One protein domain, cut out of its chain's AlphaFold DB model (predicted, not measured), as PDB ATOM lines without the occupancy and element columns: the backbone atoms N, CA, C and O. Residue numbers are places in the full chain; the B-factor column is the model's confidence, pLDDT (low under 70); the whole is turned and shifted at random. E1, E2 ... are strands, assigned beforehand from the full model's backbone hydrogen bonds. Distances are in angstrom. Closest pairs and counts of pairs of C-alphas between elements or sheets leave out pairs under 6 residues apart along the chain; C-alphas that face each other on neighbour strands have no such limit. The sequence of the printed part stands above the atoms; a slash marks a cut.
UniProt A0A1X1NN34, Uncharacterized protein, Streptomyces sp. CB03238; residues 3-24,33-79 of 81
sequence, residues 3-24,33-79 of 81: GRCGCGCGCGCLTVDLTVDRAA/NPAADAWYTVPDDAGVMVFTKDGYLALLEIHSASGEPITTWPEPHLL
ATOM      1  N   GLY A   3      23.742 -36.857  23.846       46.62
ATOM      2  CA  GLY A   3      22.673 -37.496  23.080       46.62
ATOM      3  C   GLY A   3      21.456 -36.584  22.916       46.62
ATOM      4  O   GLY A   3      21.064 -35.946  23.894       46.62
ATOM      5  N   ARG A   4      20.841 -36.518  21.728       57.09
ATOM      6  CA  ARG A   4      19.522 -35.880  21.519       57.09
ATOM      7  C   ARG A   4      18.507 -36.919  21.053       57.09
ATOM      8  O   ARG A   4      18.766 -37.588  20.064       57.09
ATOM      9  N   CYS A   5      17.355 -37.016  21.718       54.88
ATOM     10  CA  CYS A   5      16.283 -37.925  21.307       54.88
ATOM     11  C   CYS A   5      15.463 -37.344  20.137       54.88
ATOM     12  O   CYS A   5      15.041 -36.186  20.196       54.88
ATOM     13  N   GLY A   6      15.209 -38.149  19.106       58.41
ATOM     14  CA  GLY A   6      14.370 -37.841  17.943       58.41
ATOM     15  C   GLY A   6      13.862 -39.122  17.270       58.41
ATOM     16  O   GLY A   6      14.246 -40.213  17.672       58.41
ATOM     17  N   CYS A   7      12.992 -39.001  16.265       56.50
ATOM     18  CA  CYS A   7      12.525 -40.141  15.466       56.50
ATOM     19  C   CYS A   7      13.392 -40.235  14.200       56.50
ATOM     20  O   CYS A   7      13.231 -39.411  13.297       56.50
ATOM     21  N   GLY A   8      14.351 -41.164  14.158       59.16
ATOM     22  CA  GLY A   8      15.273 -41.354  13.028       59.16
ATOM     23  C   GLY A   8      14.636 -42.112  11.860       59.16
ATOM     24  O   GLY A   8      14.765 -41.697  10.707       59.16
ATOM     25  N   CYS A   9      13.875 -43.170  12.153       62.31
ATOM     26  CA  CYS A   9      12.977 -43.812  11.199       62.31
ATOM     27  C   CYS A   9      11.633 -43.065  11.108       62.31
ATOM     28  O   CYS A   9      11.084 -42.588  12.105       62.31
ATOM     29  N   GLY A  10      10.998 -43.083   9.929       65.69
ATOM     30  CA  GLY A  10       9.590 -42.677   9.785       65.69
ATOM     31  C   GLY A  10       8.608 -43.536  10.601       65.69
ATOM     32  O   GLY A  10       7.432 -43.201  10.684       65.69
ATOM     33  N   CYS A  11       9.096 -44.624  11.209       72.62
ATOM     34  CA  CYS A  11       8.342 -45.525  12.069       72.62
ATOM     35  C   CYS A  11       8.108 -44.986  13.488       72.62
ATOM     36  O   CYS A  11       7.240 -45.497  14.182       72.62
ATOM     37  N   GLY A  12       8.831 -43.943  13.917       81.00
ATOM     38  CA  GLY A  12       8.630 -43.325  15.231       81.00
ATOM     39  C   GLY A  12       9.307 -44.045  16.400       81.00
ATOM     40  O   GLY A  12       9.027 -43.701  17.547       81.00
ATOM     41  N   CYS A  13      10.191 -45.015  16.142       88.19
ATOM     42  CA  CYS A  13      11.007 -45.609  17.198       88.19
ATOM     43  C   CYS A  13      11.982 -44.587  17.796       88.19
ATOM     44  O   CYS A  13      12.368 -43.598  17.165       88.19
ATOM     45  N   LEU A  14      12.387 -44.854  19.033       89.56
ATOM     46  CA  LEU A  14      13.321 -44.034  19.777       89.56
ATOM     47  C   LEU A  14      14.698 -44.044  19.113       89.56
ATOM     48  O   LEU A  14      15.332 -45.090  18.946       89.56
ATOM     49  N   THR A  15      15.184 -42.853  18.791       90.75
ATOM     50  CA  THR A  15      16.518 -42.643  18.240       90.75
ATOM     51  C   THR A  15      17.244 -41.576  19.042       90.75
ATOM     52  O   THR A  15      16.643 -40.598  19.486       90.75
ATOM     53  N   VAL A  16      18.547 -41.754  19.239       91.69
ATOM     54  CA  VAL A  16      19.434 -40.780  19.870       91.69
ATOM     55  C   VAL A  16      20.567 -40.425  18.916       91.69
ATOM     56  O   VAL A  16      21.366 -41.280  18.536       91.69
ATOM     57  N   ASP A  17      20.663 -39.141  18.573       92.81
ATOM     58  CA  ASP A  17      21.818 -38.580  17.874       92.81
ATOM     59  C   ASP A  17      23.016 -38.563  18.815       92.81
ATOM     60  O   ASP A  17      22.934 -38.024  19.919       92.81
ATOM     61  N   LEU A  18      24.143 -39.106  18.372       92.44
ATOM     62  CA  LEU A  18      25.368 -39.194  19.149       92.44
ATOM     63  C   LEU A  18      26.405 -38.200  18.633       92.44
ATOM     64  O   LEU A  18      26.708 -38.149  17.444       92.44
ATOM     65  N   THR A  19      27.001 -37.434  19.547       93.44
ATOM     66  CA  THR A  19      28.137 -36.560  19.227       93.44
ATOM     67  C   THR A  19      29.394 -37.019  19.958       93.44
ATOM     68  O   THR A  19      29.447 -37.043  21.195       93.44
ATOM     69  N   VAL A  20      30.416 -37.372  19.176       93.69
ATOM     70  CA  VAL A  20      31.770 -37.679  19.651       93.69
ATOM     71  C   VAL A  20      32.630 -36.423  19.568       93.69
ATOM     72  O   VAL A  20      32.598 -35.711  18.563       93.69
ATOM     73  N   ASP A  21      33.416 -36.167  20.611       94.88
ATOM     74  CA  ASP A  21      34.456 -35.144  20.569       94.88
ATOM     75  C   ASP A  21      35.608 -35.615  19.669       94.88
ATOM     76  O   ASP A  21      36.450 -36.423  20.068       94.88
ATOM     77  N   ARG A  22      35.618 -35.117  18.432       94.25
ATOM     78  CA  ARG A  22      36.590 -35.497  17.397       94.25
ATOM     79  C   ARG A  22      37.995 -34.939  17.651       94.25
ATOM     80  O   ARG A  22      38.928 -35.356  16.978       94.25
ATOM     81  N   ALA A  23      38.163 -34.001  18.588       96.25
ATOM     82  CA  ALA A  23      39.489 -33.521  18.976       96.25
ATOM     83  C   ALA A  23      40.188 -34.492  19.943       96.25
ATOM     84  O   ALA A  23      41.416 -34.521  20.003       96.25
ATOM     85  N   ALA A  24      39.415 -35.292  20.682       95.75
ATOM     86  CA  ALA A  24      39.928 -36.212  21.692       95.75
ATOM     87  C   ALA A  24      40.274 -37.608  21.145       95.75
ATOM     88  O   ALA A  24      41.080 -38.314  21.751       95.75
ATOM     89  N   ASN A  33      27.550 -50.397   8.313       90.56
ATOM     90  CA  ASN A  33      26.463 -50.040   9.216       90.56
ATOM     91  C   ASN A  33      25.414 -51.172   9.227       90.56
ATOM     92  O   ASN A  33      25.107 -51.682   8.146       90.56
ATOM     93  N   PRO A  34      24.843 -51.532  10.393       92.94
ATOM     94  CA  PRO A  34      25.188 -51.029  11.729       92.94
ATOM     95  C   PRO A  34      26.609 -51.430  12.156       92.94
ATOM     96  O   PRO A  34      27.129 -52.459  11.739       92.94
ATOM     97  N   ALA A  35      27.230 -50.598  12.991       93.12
ATOM     98  CA  ALA A  35      28.531 -50.881  13.593       93.12
ATOM     99  C   ALA A  35      28.431 -51.925  14.718       93.12
ATOM    100  O   ALA A  35      29.376 -52.666  14.982       93.12
ATOM    101  N   ALA A  36      27.285 -51.967  15.396       93.00
ATOM    102  CA  ALA A  36      26.930 -52.998  16.357       93.00
ATOM    103  C   ALA A  36      25.410 -53.078  16.489       93.00
ATOM    104  O   ALA A  36      24.717 -52.066  16.345       93.00
ATOM    105  N   ASP A  37      24.922 -54.263  16.816       94.00
ATOM    106  CA  ASP A  37      23.523 -54.550  17.082       94.00
ATOM    107  C   ASP A  37      23.381 -55.531  18.253       94.00
ATOM    108  O   ASP A  37      24.319 -56.249  18.615       94.00
ATOM    109  N   ALA A  38      22.214 -55.495  18.890       94.19
ATOM    110  CA  ALA A  38      21.808 -56.435  19.923       94.19
ATOM    111  C   ALA A  38      20.282 -56.566  19.938       94.19
ATOM    112  O   ALA A  38      19.572 -55.579  19.757       94.19
ATOM    113  N   TRP A  39      19.779 -57.763  20.225       93.25
ATOM    114  CA  TRP A  39      18.352 -58.073  20.301       93.25
ATOM    115  C   TRP A  39      17.883 -58.339  21.728       93.25
ATOM    116  O   TRP A  39      18.639 -58.789  22.589       93.25
ATOM    117  N   TYR A  40      16.599 -58.110  21.972       91.81
ATOM    118  CA  TYR A  40      15.893 -58.522  23.176       91.81
ATOM    119  C   TYR A  40      14.469 -58.956  22.813       91.81
ATOM    120  O   TYR A  40      13.923 -58.548  21.796       91.81
ATOM    121  N   THR A  41      13.886 -59.826  23.639       91.12
ATOM    122  CA  THR A  41      12.532 -60.376  23.419       91.12
ATOM    123  C   THR A  41      11.574 -60.071  24.573       91.12
ATOM    124  O   THR A  41      10.475 -60.615  24.630       91.12
ATOM    125  N   VAL A  42      12.026 -59.292  25.560       86.06
ATOM    126  CA  VAL A  42      11.248 -58.850  26.724       86.06
ATOM    127  C   VAL A  42      11.670 -57.412  27.043       86.06
ATOM    128  O   VAL A  42      12.873 -57.183  27.173       86.06
ATOM    129  N   PRO A  43      10.740 -56.456  27.211       86.56
ATOM    130  CA  PRO A  43       9.282 -56.614  27.112       86.56
ATOM    131  C   PRO A  43       8.763 -56.778  25.674       86.56
ATOM    132  O   PRO A  43       7.690 -57.345  25.493       86.56
ATOM    133  N   ASP A  44       9.544 -56.356  24.680       88.56
ATOM    134  CA  ASP A  44       9.186 -56.376  23.261       88.56
ATOM    135  C   ASP A  44      10.138 -57.271  22.462       88.56
ATOM    136  O   ASP A  44      11.251 -57.552  22.912       88.56
ATOM    137  N   ASP A  45       9.714 -57.683  21.267       90.81
ATOM    138  CA  ASP A  45      10.597 -58.268  20.254       90.81
ATOM    139  C   ASP A  45      11.205 -57.142  19.409       90.81
ATOM    140  O   ASP A  45      10.557 -56.560  18.530       90.81
ATOM    141  N   ALA A  46      12.424 -56.751  19.766       93.06
ATOM    142  CA  ALA A  46      13.065 -55.548  19.262       93.06
ATOM    143  C   ALA A  46      14.590 -55.636  19.380       93.06
ATOM    144  O   ALA A  46      15.150 -56.520  20.030       93.06
ATOM    145  N   GLY A  47      15.281 -54.706  18.730       92.50
ATOM    146  CA  GLY A  47      16.732 -54.626  18.780       92.50
ATOM    147  C   GLY A  47      17.229 -53.197  18.868       92.50
ATOM    148  O   GLY A  47      16.516 -52.241  18.573       92.50
ATOM    149  N   VAL A  48      18.469 -53.056  19.313       93.88
ATOM    150  CA  VAL A  48      19.189 -51.792  19.405       93.88
ATOM    151  C   VAL A  48      20.357 -51.849  18.438       93.88
ATOM    152  O   VAL A  48      21.134 -52.799  18.458       93.88
ATOM    153  N   MET A  49      20.503 -50.816  17.617       94.06
ATOM    154  CA  MET A  49      21.567 -50.685  16.631       94.06
ATOM    155  C   MET A  49      22.342 -49.389  16.847       94.06
ATOM    156  O   MET A  49      21.787 -48.348  17.201       94.06
ATOM    157  N   VAL A  50      23.641 -49.448  16.582       94.50
ATOM    158  CA  VAL A  50      24.546 -48.301  16.607       94.50
ATOM    159  C   VAL A  50      25.085 -48.062  15.205       94.50
ATOM    160  O   VAL A  50      25.578 -48.983  14.555       94.50
ATOM    161  N   PHE A  51      25.058 -46.810  14.757       93.88
ATOM    162  CA  PHE A  51      25.549 -46.406  13.443       93.88
ATOM    163  C   PHE A  51      26.751 -45.480  13.551       93.88
ATOM    164  O   PHE A  51      26.880 -44.672  14.481       93.88
ATOM    165  N   THR A  52      27.604 -45.560  12.535       95.38
ATOM    166  CA  THR A  52      28.747 -44.670  12.362       95.38
ATOM    167  C   THR A  52      28.592 -43.760  11.151       95.38
ATOM    168  O   THR A  52      27.987 -44.122  10.138       95.38
ATOM    169  N   LYS A  53      29.186 -42.569  11.256       93.50
ATOM    170  CA  LYS A  53      29.363 -41.596  10.179       93.50
ATOM    171  C   LYS A  53      30.771 -41.019  10.267       93.50
ATOM    172  O   LYS A  53      31.194 -40.574  11.332       93.50
ATOM    173  N   ASP A  54      31.499 -41.044   9.154       93.62
ATOM    174  CA  ASP A  54      32.894 -40.584   9.057       93.62
ATOM    175  C   ASP A  54      33.841 -41.255  10.076       93.62
ATOM    176  O   ASP A  54      34.761 -40.622  10.588       93.62
ATOM    177  N   GLY A  55      33.591 -42.524  10.420       94.38
ATOM    178  CA  GLY A  55      34.376 -43.262  11.420       94.38
ATOM    179  C   GLY A  55      34.043 -42.927  12.880       94.38
ATOM    180  O   GLY A  55      34.740 -43.385  13.780       94.38
ATOM    181  N   TYR A  56      32.979 -42.161  13.143       95.25
ATOM    182  CA  TYR A  56      32.523 -41.828  14.496       95.25
ATOM    183  C   TYR A  56      31.115 -42.346  14.758       95.25
ATOM    184  O   TYR A  56      30.290 -42.384  13.847       95.25
ATOM    185  N   LEU A  57      30.824 -42.694  16.013       94.56
ATOM    186  CA  LEU A  57      29.460 -42.990  16.452       94.56
ATOM    187  C   LEU A  57      28.564 -41.774  16.201       94.56
ATOM    188  O   LEU A  57      28.923 -40.658  16.580       94.56
ATOM    189  N   ALA A  58      27.426 -42.005  15.554       93.81
ATOM    190  CA  ALA A  58      26.542 -40.939  15.090       93.81
ATOM    191  C   ALA A  58      25.083 -41.139  15.504       93.81
ATOM    192  O   ALA A  58      24.383 -40.155  15.720       93.81
ATOM    193  N   LEU A  59      24.630 -42.386  15.644       93.69
ATOM    194  CA  LEU A  59      23.233 -42.692  15.940       93.69
ATOM    195  C   LEU A  59      23.128 -43.960  16.786       93.69
ATOM    196  O   LEU A  59      23.843 -44.931  16.532       93.69
ATOM    197  N   LEU A  60      22.219 -43.947  17.752       93.75
ATOM    198  CA  LEU A  60      21.728 -45.121  18.464       93.75
ATOM    199  C   LEU A  60      20.223 -45.214  18.215       93.75
ATOM    200  O   LEU A  60      19.506 -44.254  18.485       93.75
ATOM    201  N   GLU A  61      19.741 -46.343  17.720       92.31
ATOM    202  CA  GLU A  61      18.334 -46.523  17.360       92.31
ATOM    203  C   GLU A  61      17.792 -47.840  17.907       92.31
ATOM    204  O   GLU A  61      18.492 -48.851  17.888       92.31
ATOM    205  N   ILE A  62      16.545 -47.824  18.376       92.19
ATOM    206  CA  ILE A  62      15.771 -49.043  18.614       92.19
ATOM    207  C   ILE A  62      14.953 -49.339  17.362       92.19
ATOM    208  O   ILE A  62      14.315 -48.440  16.822       92.19
ATOM    209  N   HIS A  63      14.917 -50.594  16.932       88.94
ATOM    210  CA  HIS A  63      13.989 -51.057  15.912       88.94
ATOM    211  C   HIS A  63      13.034 -52.103  16.488       88.94
ATOM    212  O   HIS A  63      13.409 -52.931  17.317       88.94
ATOM    213  N   SER A  64      11.793 -52.074  16.016       88.88
ATOM    214  CA  SER A  64      10.749 -53.031  16.381       88.88
ATOM    215  C   SER A  64      10.660 -54.159  15.360       88.88
ATOM    216  O   SER A  64      10.669 -53.888  14.157       88.88
ATOM    217  N   ALA A  65      10.535 -55.410  15.810       86.75
ATOM    218  CA  ALA A  65      10.208 -56.529  14.924       86.75
ATOM    219  C   ALA A  65       8.700 -56.603  14.608       86.75
ATOM    220  O   ALA A  65       8.314 -57.147  13.574       86.75
ATOM    221  N   SER A  66       7.844 -56.033  15.466       82.38
ATOM    222  CA  SER A  66       6.380 -56.050  15.316       82.38
ATOM    223  C   SER A  66       5.828 -54.897  14.470       82.38
ATOM    224  O   SER A  66       4.665 -54.928  14.077       82.38
ATOM    225  N   GLY A  67       6.651 -53.886  14.179       75.38
ATOM    226  CA  GLY A  67       6.260 -52.681  13.444       75.38
ATOM    227  C   GLY A  67       5.676 -51.567  14.321       75.38
ATOM    228  O   GLY A  67       5.612 -50.428  13.865       75.38
ATOM    229  N   GLU A  68       5.324 -51.860  15.576       83.94
ATOM    230  CA  GLU A  68       4.909 -50.844  16.550       83.94
ATOM    231  C   GLU A  68       6.123 -50.070  17.090       83.94
ATOM    232  O   GLU A  68       7.154 -50.687  17.375       83.94
ATOM    233  N   PRO A  69       6.040 -48.737  17.251       86.56
ATOM    234  CA  PRO A  69       7.175 -47.932  17.682       86.56
ATOM    235  C   PRO A  69       7.581 -48.226  19.125       86.56
ATOM    236  O   PRO A  69       6.789 -48.073  20.057       86.56
ATOM    237  N   ILE A  70       8.862 -48.537  19.328       89.06
ATOM    238  CA  ILE A  70       9.443 -48.625  20.670       89.06
ATOM    239  C   ILE A  70       9.899 -47.234  21.098       89.06
ATOM    240  O   ILE A  70      10.786 -46.646  20.483       89.06
ATOM    241  N   THR A  71       9.298 -46.700  22.161       88.81
ATOM    242  CA  THR A  71       9.537 -45.320  22.633       88.81
ATOM    243  C   THR A  71      10.334 -45.243  23.935       88.81
ATOM    244  O   THR A  71      10.624 -44.150  24.423       88.81
ATOM    245  N   THR A  72      10.741 -46.390  24.483       88.94
ATOM    246  CA  THR A  72      11.501 -46.507  25.733       88.94
ATOM    247  C   THR A  72      12.738 -47.371  25.541       88.94
ATOM    248  O   THR A  72      12.672 -48.409  24.888       88.94
ATOM    249  N   TRP A  73      13.859 -46.972  26.146       87.69
ATOM    250  CA  TRP A  73      15.065 -47.800  26.161       87.69
ATOM    251  C   TRP A  73      14.852 -49.062  27.004       87.69
ATOM    252  O   TRP A  73      14.310 -48.953  28.107       87.69
ATOM    253  N   PRO A  74      15.290 -50.244  26.531       87.00
ATOM    254  CA  PRO A  74      15.345 -51.423  27.374       87.00
ATOM    255  C   PRO A  74      16.415 -51.238  28.448       87.00
ATOM    256  O   PRO A  74      17.409 -50.528  28.263       87.00
ATOM    257  N   GLU A  75      16.253 -51.946  29.558       89.69
ATOM    258  CA  GLU A  75      17.333 -52.072  30.524       89.69
ATOM    259  C   GLU A  75      18.541 -52.774  29.870       89.69
ATOM    260  O   GLU A  75      18.363 -53.830  29.254       89.69
ATOM    261  N   PRO A  76      19.780 -52.260  30.012       86.50
ATOM    262  CA  PRO A  76      20.936 -52.777  29.274       86.50
ATOM    263  C   PRO A  76      21.202 -54.278  29.446       86.50
ATOM    264  O   PRO A  76      21.727 -54.920  28.543       86.50
ATOM    265  N   HIS A  77      20.828 -54.855  30.591       89.00
ATOM    266  CA  HIS A  77      21.025 -56.277  30.892       89.00
ATOM    267  C   HIS A  77      20.094 -57.218  30.106       89.00
ATOM    268  O   HIS A  77      20.291 -58.432  30.138       89.00
ATOM    269  N   LEU A  78      19.079 -56.682  29.423       89.50
ATOM    270  CA  LEU A  78      18.158 -57.453  28.585       89.50
ATOM    271  C   LEU A  78      18.710 -57.689  27.174       89.50
ATOM    272  O   LEU A  78      18.263 -58.614  26.496       89.50
ATOM    273  N   LEU A  79      19.683 -56.878  26.746       86.88
ATOM    274  CA  LEU A  79      20.285 -56.949  25.419       86.88
ATOM    275  C   LEU A  79      21.162 -58.195  25.276       86.88
ATOM    276  O   LEU A  79      22.038 -58.467  26.101       86.88
TER     277      LEU A  79
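Overview. This is residues 3 to 24 and 33 to 79 of the 81 residues of an uncharacterized protein of Streptomyces sp. CB03238 (UniProt A0A1X1NN34). One strongly twisted sheet of five strands makes a wall, and the last stretch of the printed part, from about residue 70 to Leu 79, crosses over one of its faces near one end of the strands. Residues 20 to 24 run on past E2 toward the other end. The printed part has 69 residues, with no named helix and strands E1 to E5, in the sheet order E1 E2 E5 E4 E3, antiparallel throughout. The class is all strand, with 33 residues, under half, in named elements. The whole is compact, with a radius of gyration of the C-alphas of 12.4 A, and only just elongated, with spans of 39 by 26 by 19 A.

Along the chain. E1 is residues 3 to 7, 13.0 A long, beginning at C-alpha 3 (22.673, -37.496, 23.080). E2 is residues 14 to 19, 16.6 A. E3 is residues 36 to 40, 14.1 A. E4 is residues 46 to 53, 23.3 A. E5 is residues 56 to 64, 24.6 A, ending at C-alpha 64 (10.749, -53.031, 16.381).

Arrangement. E1, an edge strand, forms a hairpin with E2, at 142 degrees; N 6 and O 15 are 2.9 A apart. E2 and E5 are antiparallel at 175 degrees, with N 16 and O 60 at 2.8 A. E3, E4 and E5 are a meander, each strand the antiparallel neighbour of the one before. E4 and E5 form a hairpin, with N 49 and O 61 at 2.8 A. E3, the other edge strand, forms a hairpin with E4, with N 48 and O 38 at 2.8 A. E1 is apart from E3 and E4.

Size, cuts and confidence. The C-alphas of Ala 23 and Ser 66 are the two farthest apart, 40.2 A. Residues 25 to 32 are not printed; C-alphas 24 and 33 are 23.0 A apart across this cut. Of the links printed whole, none is long. Residues 65 to 79 hold no named element. The mean pLDDT of the printed part is 86.7; residues 3 to 10 are under 70.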